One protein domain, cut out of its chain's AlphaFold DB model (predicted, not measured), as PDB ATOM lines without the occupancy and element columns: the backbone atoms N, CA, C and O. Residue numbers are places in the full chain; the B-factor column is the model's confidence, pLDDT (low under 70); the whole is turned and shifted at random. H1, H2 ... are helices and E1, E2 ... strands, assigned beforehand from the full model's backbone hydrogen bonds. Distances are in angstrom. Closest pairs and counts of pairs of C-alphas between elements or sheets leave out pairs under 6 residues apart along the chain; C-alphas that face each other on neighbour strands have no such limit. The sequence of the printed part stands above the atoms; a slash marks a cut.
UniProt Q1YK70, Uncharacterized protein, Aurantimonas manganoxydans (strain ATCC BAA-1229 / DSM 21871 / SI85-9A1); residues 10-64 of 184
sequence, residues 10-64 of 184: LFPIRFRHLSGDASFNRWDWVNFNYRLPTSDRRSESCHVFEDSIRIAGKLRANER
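AT A GLANCE: This is residues 10 to 64 of the 184 residues of an uncharacterized protein of Aurantimonas manganoxydans (strain ATCC BAA-1229 / DSM 21871 / SI85-9A1) (UniProt Q1YK70). Little regular structure is here: a small antiparallel ribbon of E1 and E3, from which the loop of residues 32 to 44 runs out to one end, while H1 sits at the other. E2 lies away from the ribbon, paired with residues 34 to 35 of that loop. Of 55 printed residues, 17 are in three named strands and one named helix, in the order E1, E2, E3, H1, a mixed class. The whole is only just loose, close to compact, with a radius of gyration of the C-alphas of 12.6 A and spans of 37 by 26 by 16 A.

HOW THE PARTS SIT: Look first at E1, residues 28 to 31, and E3, residues 54 to 58: they are antiparallel at 147 degrees, C-alphas 28 and 58 face each other at 4.3 A, and N 29 and O 57 are 2.8 A apart, within hydrogen-bond range. E2, residues 45 to 48, pairs with no named strand and is apart from both. H1, residues 61 to 64, is apart from E1 and E2; it is too short for an O i to N i+4 pair, and its one O i to N i+3 pair is within range.

IN THESE COORDINATES: Find C-alpha 28 at (-40.824, -0.105, -6.194); E1 runs 9.9 A from there. E2 spans 9.6 A, E3 11.8 A and H1 5.6 A, ending at C-alpha 64, (-43.748, -7.670, -13.953).

THE WHOLE: The C-alphas of Thr 38 and Asn 62 are the farthest apart, at 38.1 A. The printed part has no cut; the link E1 to E2 is long, and the other two are tight. Residues 19 and 21 have pLDDT under 70.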
ATOM      1  N   LEU A  10     -50.121  10.331 -11.235       91.69
ATOM      2  CA  LEU A  10     -49.641  11.285 -10.247       91.69
ATOM      3  C   LEU A  10     -49.511  12.647 -10.929       91.69
ATOM      4  O   LEU A  10     -48.958  12.743 -12.027       91.69
ATOM      5  N   PHE A  11     -50.015  13.697 -10.286       89.31
ATOM      6  CA  PHE A  11     -49.608  15.054 -10.642       89.31
ATOM      7  C   PHE A  11     -48.094  15.218 -10.443       89.31
ATOM      8  O   PHE A  11     -47.509  14.446  -9.677       89.31
ATOM      9  N   PRO A  12     -47.454  16.188 -11.125       86.25
ATOM     10  CA  PRO A  12     -46.024  16.419 -10.978       86.25
ATOM     11  C   PRO A  12     -45.627  16.499  -9.503       86.25
ATOM     12  O   PRO A  12     -46.190  17.287  -8.744       86.25
ATOM     13  N   ILE A  13     -44.677  15.650  -9.123       85.62
ATOM     14  CA  ILE A  13     -44.042  15.643  -7.807       85.62
ATOM     15  C   ILE A  13     -42.608  16.134  -7.959       85.62
ATOM     16  O   ILE A  13     -41.963  15.904  -8.989       85.62
ATOM     17  N   ARG A  14     -42.071  16.755  -6.914       82.75
ATOM     18  CA  ARG A  14     -40.669  17.182  -6.841       82.75
ATOM     19  C   ARG A  14     -39.773  15.977  -6.576       82.75
ATOM     20  O   ARG A  14     -39.135  15.865  -5.537       82.75
ATOM     21  N   PHE A  15     -39.719  15.063  -7.544       80.88
ATOM     22  CA  PHE A  15     -39.051  13.770  -7.417       80.88
ATOM     23  C   PHE A  15     -37.578  13.901  -6.993       80.88
ATOM     24  O   PHE A  15     -37.106  13.139  -6.159       80.88
ATOM     25  N   ARG A  16     -36.865  14.921  -7.494       74.44
ATOM     26  CA  ARG A  16     -35.461  15.193  -7.124       74.44
ATOM     27  C   ARG A  16     -35.278  15.623  -5.666       74.44
ATOM     28  O   ARG A  16     -34.172  15.511  -5.151       74.44
ATOM     29  N   HIS A  17     -36.323  16.146  -5.026       71.81
ATOM     30  CA  HIS A  17     -36.297  16.573  -3.626       71.81
ATOM     31  C   HIS A  17     -36.767  15.469  -2.676       71.81
ATOM     32  O   HIS A  17     -36.697  15.645  -1.461       71.81
ATOM     33  N   LEU A  18     -37.226  14.330  -3.204       77.94
ATOM     34  CA  LEU A  18     -37.487  13.157  -2.384       77.94
ATOM     35  C   LEU A  18     -36.142  12.613  -1.891       77.94
ATOM     36  O   LEU A  18     -35.400  11.974  -2.634       77.94
ATOM     37  N   SER A  19     -35.807  12.914  -0.641       67.25
ATOM     38  CA  SER A  19     -34.602  12.431   0.033       67.25
ATOM     39  C   SER A  19     -34.908  11.235   0.934       67.25
ATOM     40  O   SER A  19     -35.996  11.147   1.504       67.25
ATOM     41  N   GLY A  20     -33.927  10.347   1.113       70.19
ATOM     42  CA  GLY A  20     -34.027   9.213   2.038       70.19
ATOM     43  C   GLY A  20     -35.141   8.236   1.657       70.19
ATOM     44  O   GLY A  20     -35.257   7.844   0.497       70.19
ATOM     45  N   ASP A  21     -35.982   7.882   2.630       68.44
ATOM     46  CA  ASP A  21     -37.016   6.835   2.530       68.44
ATOM     47  C   ASP A  21     -38.165   7.139   1.546       68.44
ATOM     48  O   ASP A  21     -39.019   6.284   1.294       68.44
ATOM     49  N   ALA A  22     -38.202   8.354   0.990       75.31
ATOM     50  CA  ALA A  22     -39.177   8.768  -0.016       75.31
ATOM     51  C   ALA A  22     -38.668   8.607  -1.464       75.31
ATOM     52  O   ALA A  22     -39.457   8.752  -2.396       75.31
ATOM     53  N   SER A  23     -37.377   8.321  -1.681       85.44
ATOM     54  CA  SER A  23     -36.795   8.171  -3.022       85.44
ATOM     55  C   SER A  23     -36.989   6.750  -3.557       85.44
ATOM     56  O   SER A  23     -36.364   5.810  -3.074       85.44
ATOM     57  N   PHE A  24     -37.855   6.577  -4.556       90.25
ATOM     58  CA  PHE A  24     -38.246   5.264  -5.083       90.25
ATOM     59  C   PHE A  24     -37.834   5.057  -6.546       90.25
ATOM     60  O   PHE A  24     -37.647   6.004  -7.304       90.25
ATOM     61  N   ASN A  25     -37.741   3.798  -6.971       89.94
ATOM     62  CA  ASN A  25     -37.424   3.395  -8.342       89.94
ATOM     63  C   ASN A  25     -38.674   2.932  -9.109       89.94
ATOM     64  O   ASN A  25     -39.715   2.635  -8.531       89.94
ATOM     65  N   ARG A  26     -38.549   2.773 -10.437       90.00
ATOM     66  CA  ARG A  26     -39.635   2.360 -11.359       90.00
ATOM     67  C   ARG A  26     -40.442   1.136 -10.902       90.00
ATOM     68  O   ARG A  26     -41.632   1.053 -11.184       90.00
ATOM     69  N   TRP A  27     -39.784   0.171 -10.264       93.88
ATOM     70  CA  TRP A  27     -40.386  -1.103  -9.859       93.88
ATOM     71  C   TRP A  27     -40.599  -1.217  -8.351       93.88
ATOM     72  O   TRP A  27     -40.810  -2.323  -7.859       93.88
ATOM     73  N   ASP A  28     -40.536  -0.109  -7.621       94.38
ATOM     74  CA  ASP A  28     -40.824  -0.105  -6.194       94.38
ATOM     75  C   ASP A  28     -42.329   0.076  -5.968       94.38
ATOM     76  O   ASP A  28     -43.006   0.860  -6.639       94.38
ATOM     77  N   TRP A  29     -42.866  -0.679  -5.016       94.88
ATOM     78  CA  TRP A  29     -44.193  -0.432  -4.481       94.88
ATOM     79  C   TRP A  29     -44.103   0.732  -3.511       94.88
ATOM     80  O   TRP A  29     -43.277   0.716  -2.598       94.88
ATOM     81  N   VAL A  30     -44.964   1.726  -3.692       94.19
ATOM     82  CA  VAL A  30     -45.013   2.913  -2.841       94.19
ATOM     83  C   VAL A  30     -46.411   3.108  -2.277       94.19
ATOM     84  O   VAL A  30     -47.404   2.999  -2.996       94.19
ATOM     85  N   ASN A  31     -46.463   3.420  -0.988       94.44
ATOM     86  CA  ASN A  31     -47.659   3.887  -0.308       94.44
ATOM     87  C   ASN A  31     -47.588   5.406  -0.194       94.44
ATOM     88  O   ASN A  31     -46.528   5.957   0.096       94.44
ATOM     89  N   PHE A  32     -48.709   6.076  -0.431       94.06
ATOM     90  CA  PHE A  32     -48.820   7.521  -0.299       94.06
ATOM     91  C   PHE A  32     -50.276   7.923  -0.087       94.06
ATOM     92  O   PHE A  32     -51.205   7.266  -0.564       94.06
ATOM     93  N   ASN A  33     -50.462   9.048   0.588       94.88
ATOM     94  CA  ASN A  33     -51.740   9.724   0.699       94.88
ATOM     95  C   ASN A  33     -51.922  10.659  -0.500       94.88
ATOM     96  O   ASN A  33     -50.963  11.230  -1.026       94.88
ATOM     97  N   TYR A  34     -53.168  10.854  -0.924       95.31
ATOM     98  CA  TYR A  34     -53.480  11.780  -2.004       95.31
ATOM     99  C   TYR A  34     -54.870  12.390  -1.856       95.31
ATOM    100  O   TYR A  34     -55.745  11.841  -1.189       95.31
ATOM    101  N   ARG A  35     -55.083  13.511  -2.548       94.31
ATOM    102  CA  ARG A  35     -56.408  14.097  -2.782       94.31
ATOM    103  C   ARG A  35     -56.756  14.078  -4.266       94.31
ATOM    104  O   ARG A  35     -55.869  14.021  -5.123       94.31
ATOM    105  N   LEU A  36     -58.045  14.156  -4.576       92.31
ATOM    106  CA  LEU A  36     -58.499  14.312  -5.955       92.31
ATOM    107  C   LEU A  36     -58.194  15.739  -6.455       92.31
ATOM    108  O   LEU A  36     -58.354  16.704  -5.694       92.31
ATOM    109  N   PRO A  37     -57.721  15.902  -7.702       90.75
ATOM    110  CA  PRO A  37     -57.609  17.213  -8.331       90.75
ATOM    111  C   PRO A  37     -58.980  17.855  -8.540       90.75
ATOM    112  O   PRO A  37     -59.978  17.175  -8.748       90.75
ATOM    113  N   THR A  38     -59.022  19.186  -8.507       88.56
ATOM    114  CA  THR A  38     -60.259  19.958  -8.704       88.56
ATOM    115  C   THR A  38     -60.583  20.182 -10.182       88.56
ATOM    116  O   THR A  38     -61.752  20.282 -10.544       88.56
ATOM    117  N   SER A  39     -59.562  20.258 -11.041       88.56
ATOM    118  CA  SER A  39     -59.701  20.553 -12.472       88.56
ATOM    119  C   SER A  39     -59.593  19.323 -13.377       88.56
ATOM    120  O   SER A  39     -60.206  19.293 -14.442       88.56
ATOM    121  N   ASP A  40     -58.845  18.296 -12.970       89.50
ATOM    122  CA  ASP A  40     -58.687  17.061 -13.740       89.50
ATOM    123  C   ASP A  40     -59.701  16.005 -13.288       89.50
ATOM    124  O   ASP A  40     -59.607  15.473 -12.183       89.50
ATOM    125  N   ARG A  41     -60.677  15.713 -14.156       89.06
ATOM    126  CA  ARG A  41     -61.794  14.789 -13.889       89.06
ATOM    127  C   ARG A  41     -61.469  13.315 -14.149       89.06
ATOM    128  O   ARG A  41     -62.347  12.469 -14.001       89.06
ATOM    129  N   ARG A  42     -60.246  12.991 -14.571       91.44
ATOM    130  CA  ARG A  42     -59.836  11.599 -14.799       91.44
ATOM    131  C   ARG A  42     -59.826  10.842 -13.474       91.44
ATOM    132  O   ARG A  42     -59.231  11.293 -12.498       91.44
ATOM    133  N   SER A  43     -60.431   9.658 -13.459       90.06
ATOM    134  CA  SER A  43     -60.517   8.787 -12.274       90.06
ATOM    135  C   SER A  43     -59.147   8.341 -11.744       90.06
ATOM    136  O   SER A  43     -58.985   8.015 -10.567       90.06
ATOM    137  N   GLU A  44     -58.147   8.340 -12.620       93.50
ATOM    138  CA  GLU A  44     -56.777   7.930 -12.331       93.50
ATOM    139  C   GLU A  44     -55.981   9.034 -11.621       93.50
ATOM    140  O   GLU A  44     -54.980   8.736 -10.966       93.50
ATOM    141  N   SER A  45     -56.400  10.296 -11.750       94.19
ATOM    142  CA  SER A  45     -55.610  11.456 -11.347       94.19
ATOM    143  C   SER A  45     -55.598  11.677  -9.837       94.19
ATOM    144  O   SER A  45     -56.624  11.632  -9.158       94.19
ATOM    145  N   CYS A  46     -54.412  11.957  -9.297       93.94
ATOM    146  CA  CYS A  46     -54.220  12.191  -7.872       93.94
ATOM    147  C   CYS A  46     -53.124  13.226  -7.584       93.94
ATOM    148  O   CYS A  46     -52.048  13.210  -8.186       93.94
ATOM    149  N   HIS A  47     -53.405  14.125  -6.636       93.00
ATOM    150  CA  HIS A  47     -52.414  15.013  -6.031       93.00
ATOM    151  C   HIS A  47     -51.821  14.333  -4.807       93.00
ATOM    152  O   HIS A  47     -52.486  14.222  -3.776       93.00
ATOM    153  N   VAL A  48     -50.584  13.871  -4.948       92.25
ATOM    154  CA  VAL A  48     -49.848  13.160  -3.902       92.25
ATOM    155  C   VAL A  48     -49.361  14.138  -2.837       92.25
ATOM    156  O   VAL A  48     -48.853  15.212  -3.159       92.25
ATOM    157  N   PHE A  49     -49.487  13.749  -1.570       91.38
ATOM    158  CA  PHE A  49     -48.784  14.403  -0.470       91.38
ATOM    159  C   PHE A  49     -47.365  13.824  -0.404       91.38
ATOM    160  O   PHE A  49     -47.176  12.684   0.016       91.38
ATOM    161  N   GLU A  50     -46.378  14.558  -0.923       89.12
ATOM    162  CA  GLU A  50     -45.004  14.062  -1.136       89.12
ATOM    163  C   GLU A  50     -44.338  13.537   0.149       89.12
ATOM    164  O   GLU A  50     -43.616  12.543   0.120       89.12
ATOM    165  N   ASP A  51     -44.635  14.155   1.288       88.56
ATOM    166  CA  ASP A  51     -44.162  13.788   2.626       88.56
ATOM    167  C   ASP A  51     -44.699  12.436   3.128       88.56
ATOM    168  O   ASP A  51     -44.101  11.816   4.012       88.56
ATOM    169  N   SER A  52     -45.794  11.947   2.541       92.19
ATOM    170  CA  SER A  52     -46.411  10.659   2.873       92.19
ATOM    171  C   SER A  52     -45.854   9.470   2.084       92.19
ATOM    172  O   SER A  52     -46.211   8.330   2.382       92.19
ATOM    173  N   ILE A  53     -44.994   9.708   1.086       92.31
ATOM    174  CA  ILE A  53     -44.455   8.649   0.225       92.31
ATOM    175  C   ILE A  53     -43.549   7.726   1.043       92.31
ATOM    176  O   ILE A  53     -42.580   8.176   1.656       92.31
ATOM    177  N   ARG A  54     -43.847   6.426   1.041       91.94
ATOM    178  CA  ARG A  54     -43.044   5.382   1.695       91.94
ATOM    179  C   ARG A  54     -42.902   4.172   0.785       91.94
ATOM    180  O   ARG A  54     -43.889   3.713   0.207       91.94
ATOM    181  N   ILE A  55     -41.693   3.626   0.689       93.44
ATOM    182  CA  ILE A  55     -41.436   2.387  -0.054       93.44
ATOM    183  C   ILE A  55     -42.009   1.207   0.738       93.44
ATOM    184  O   ILE A  55     -41.615   0.949   1.871       93.44
ATOM    185  N   ALA A  56     -42.946   0.487   0.132       92.69
ATOM    186  CA  ALA A  56     -43.596  -0.693   0.697       92.69
ATOM    187  C   ALA A  56     -42.930  -2.008   0.255       92.69
ATOM    188  O   ALA A  56     -43.171  -3.061   0.839       92.69
ATOM    189  N   GLY A  57     -42.108  -1.966  -0.794       92.75
ATOM    190  CA  GLY A  57     -41.394  -3.130  -1.300       92.75
ATOM    191  C   GLY A  57     -40.952  -2.945  -2.743       92.75
ATOM    192  O   GLY A  57     -41.001  -1.846  -3.287       92.75
ATOM    193  N   LYS A  58     -40.547  -4.043  -3.379       94.62
ATOM    194  CA  LYS A  58     -40.058  -4.049  -4.760       94.62
ATOM    195  C   LYS A  58     -40.695  -5.176  -5.554       94.62
ATOM    196  O   LYS A  58     -40.702  -6.321  -5.111       94.62
ATOM    197  N   LEU A  59     -41.198  -4.851  -6.738       94.44
ATOM    198  CA  LEU A  59     -41.763  -5.815  -7.669       94.44
ATOM    199  C   LEU A  59     -40.646  -6.656  -8.298       94.44
ATOM    200  O   LEU A  59     -39.713  -6.122  -8.922       94.44
ATOM    201  N   ARG A  60     -40.741  -7.981  -8.152       94.44
ATOM    202  CA  ARG A  60     -39.737  -8.902  -8.694       94.44
ATOM    203  C   ARG A  60     -39.827  -8.938 -10.214       94.44
ATOM    204  O   ARG A  60     -40.889  -8.751 -10.799       94.44
ATOM    205  N   ALA A  61     -38.696  -9.182 -10.876       94.00
ATOM    206  CA  ALA A  61     -38.621  -9.130 -12.336       94.00
ATOM    207  C   ALA A  61     -39.574 -10.117 -13.030       94.00
ATOM    208  O   ALA A  61     -40.192  -9.758 -14.029       94.00
ATOM    209  N   ASN A  62     -39.732 -11.314 -12.466       94.50
ATOM    210  CA  ASN A  62     -40.617 -12.362 -12.970       94.50
ATOM    211  C   ASN A  62     -42.117 -12.072 -12.766       94.50
ATOM    212  O   ASN A  62     -42.936 -12.699 -13.421       94.50
ATOM    213  N   GLU A  63     -42.485 -11.123 -11.901       92.44
ATOM    214  CA  GLU A  63     -43.886 -10.754 -11.630       92.44
ATOM    215  C   GLU A  63     -44.374  -9.599 -12.520       92.44
ATOM    216  O   GLU A  63     -45.576  -9.348 -12.629       92.44
ATOM    217  N   ARG A  64     -43.448  -8.882 -13.173       93.00
ATOM    218  CA  ARG A  64     -43.748  -7.670 -13.953       93.00
ATOM    219  C   ARG A  64     -44.717  -7.945 -15.093       93.00
ATOM    220  O   ARG A  64     -45.702  -7.231 -15.236       93.00
TER     221      ARG A  64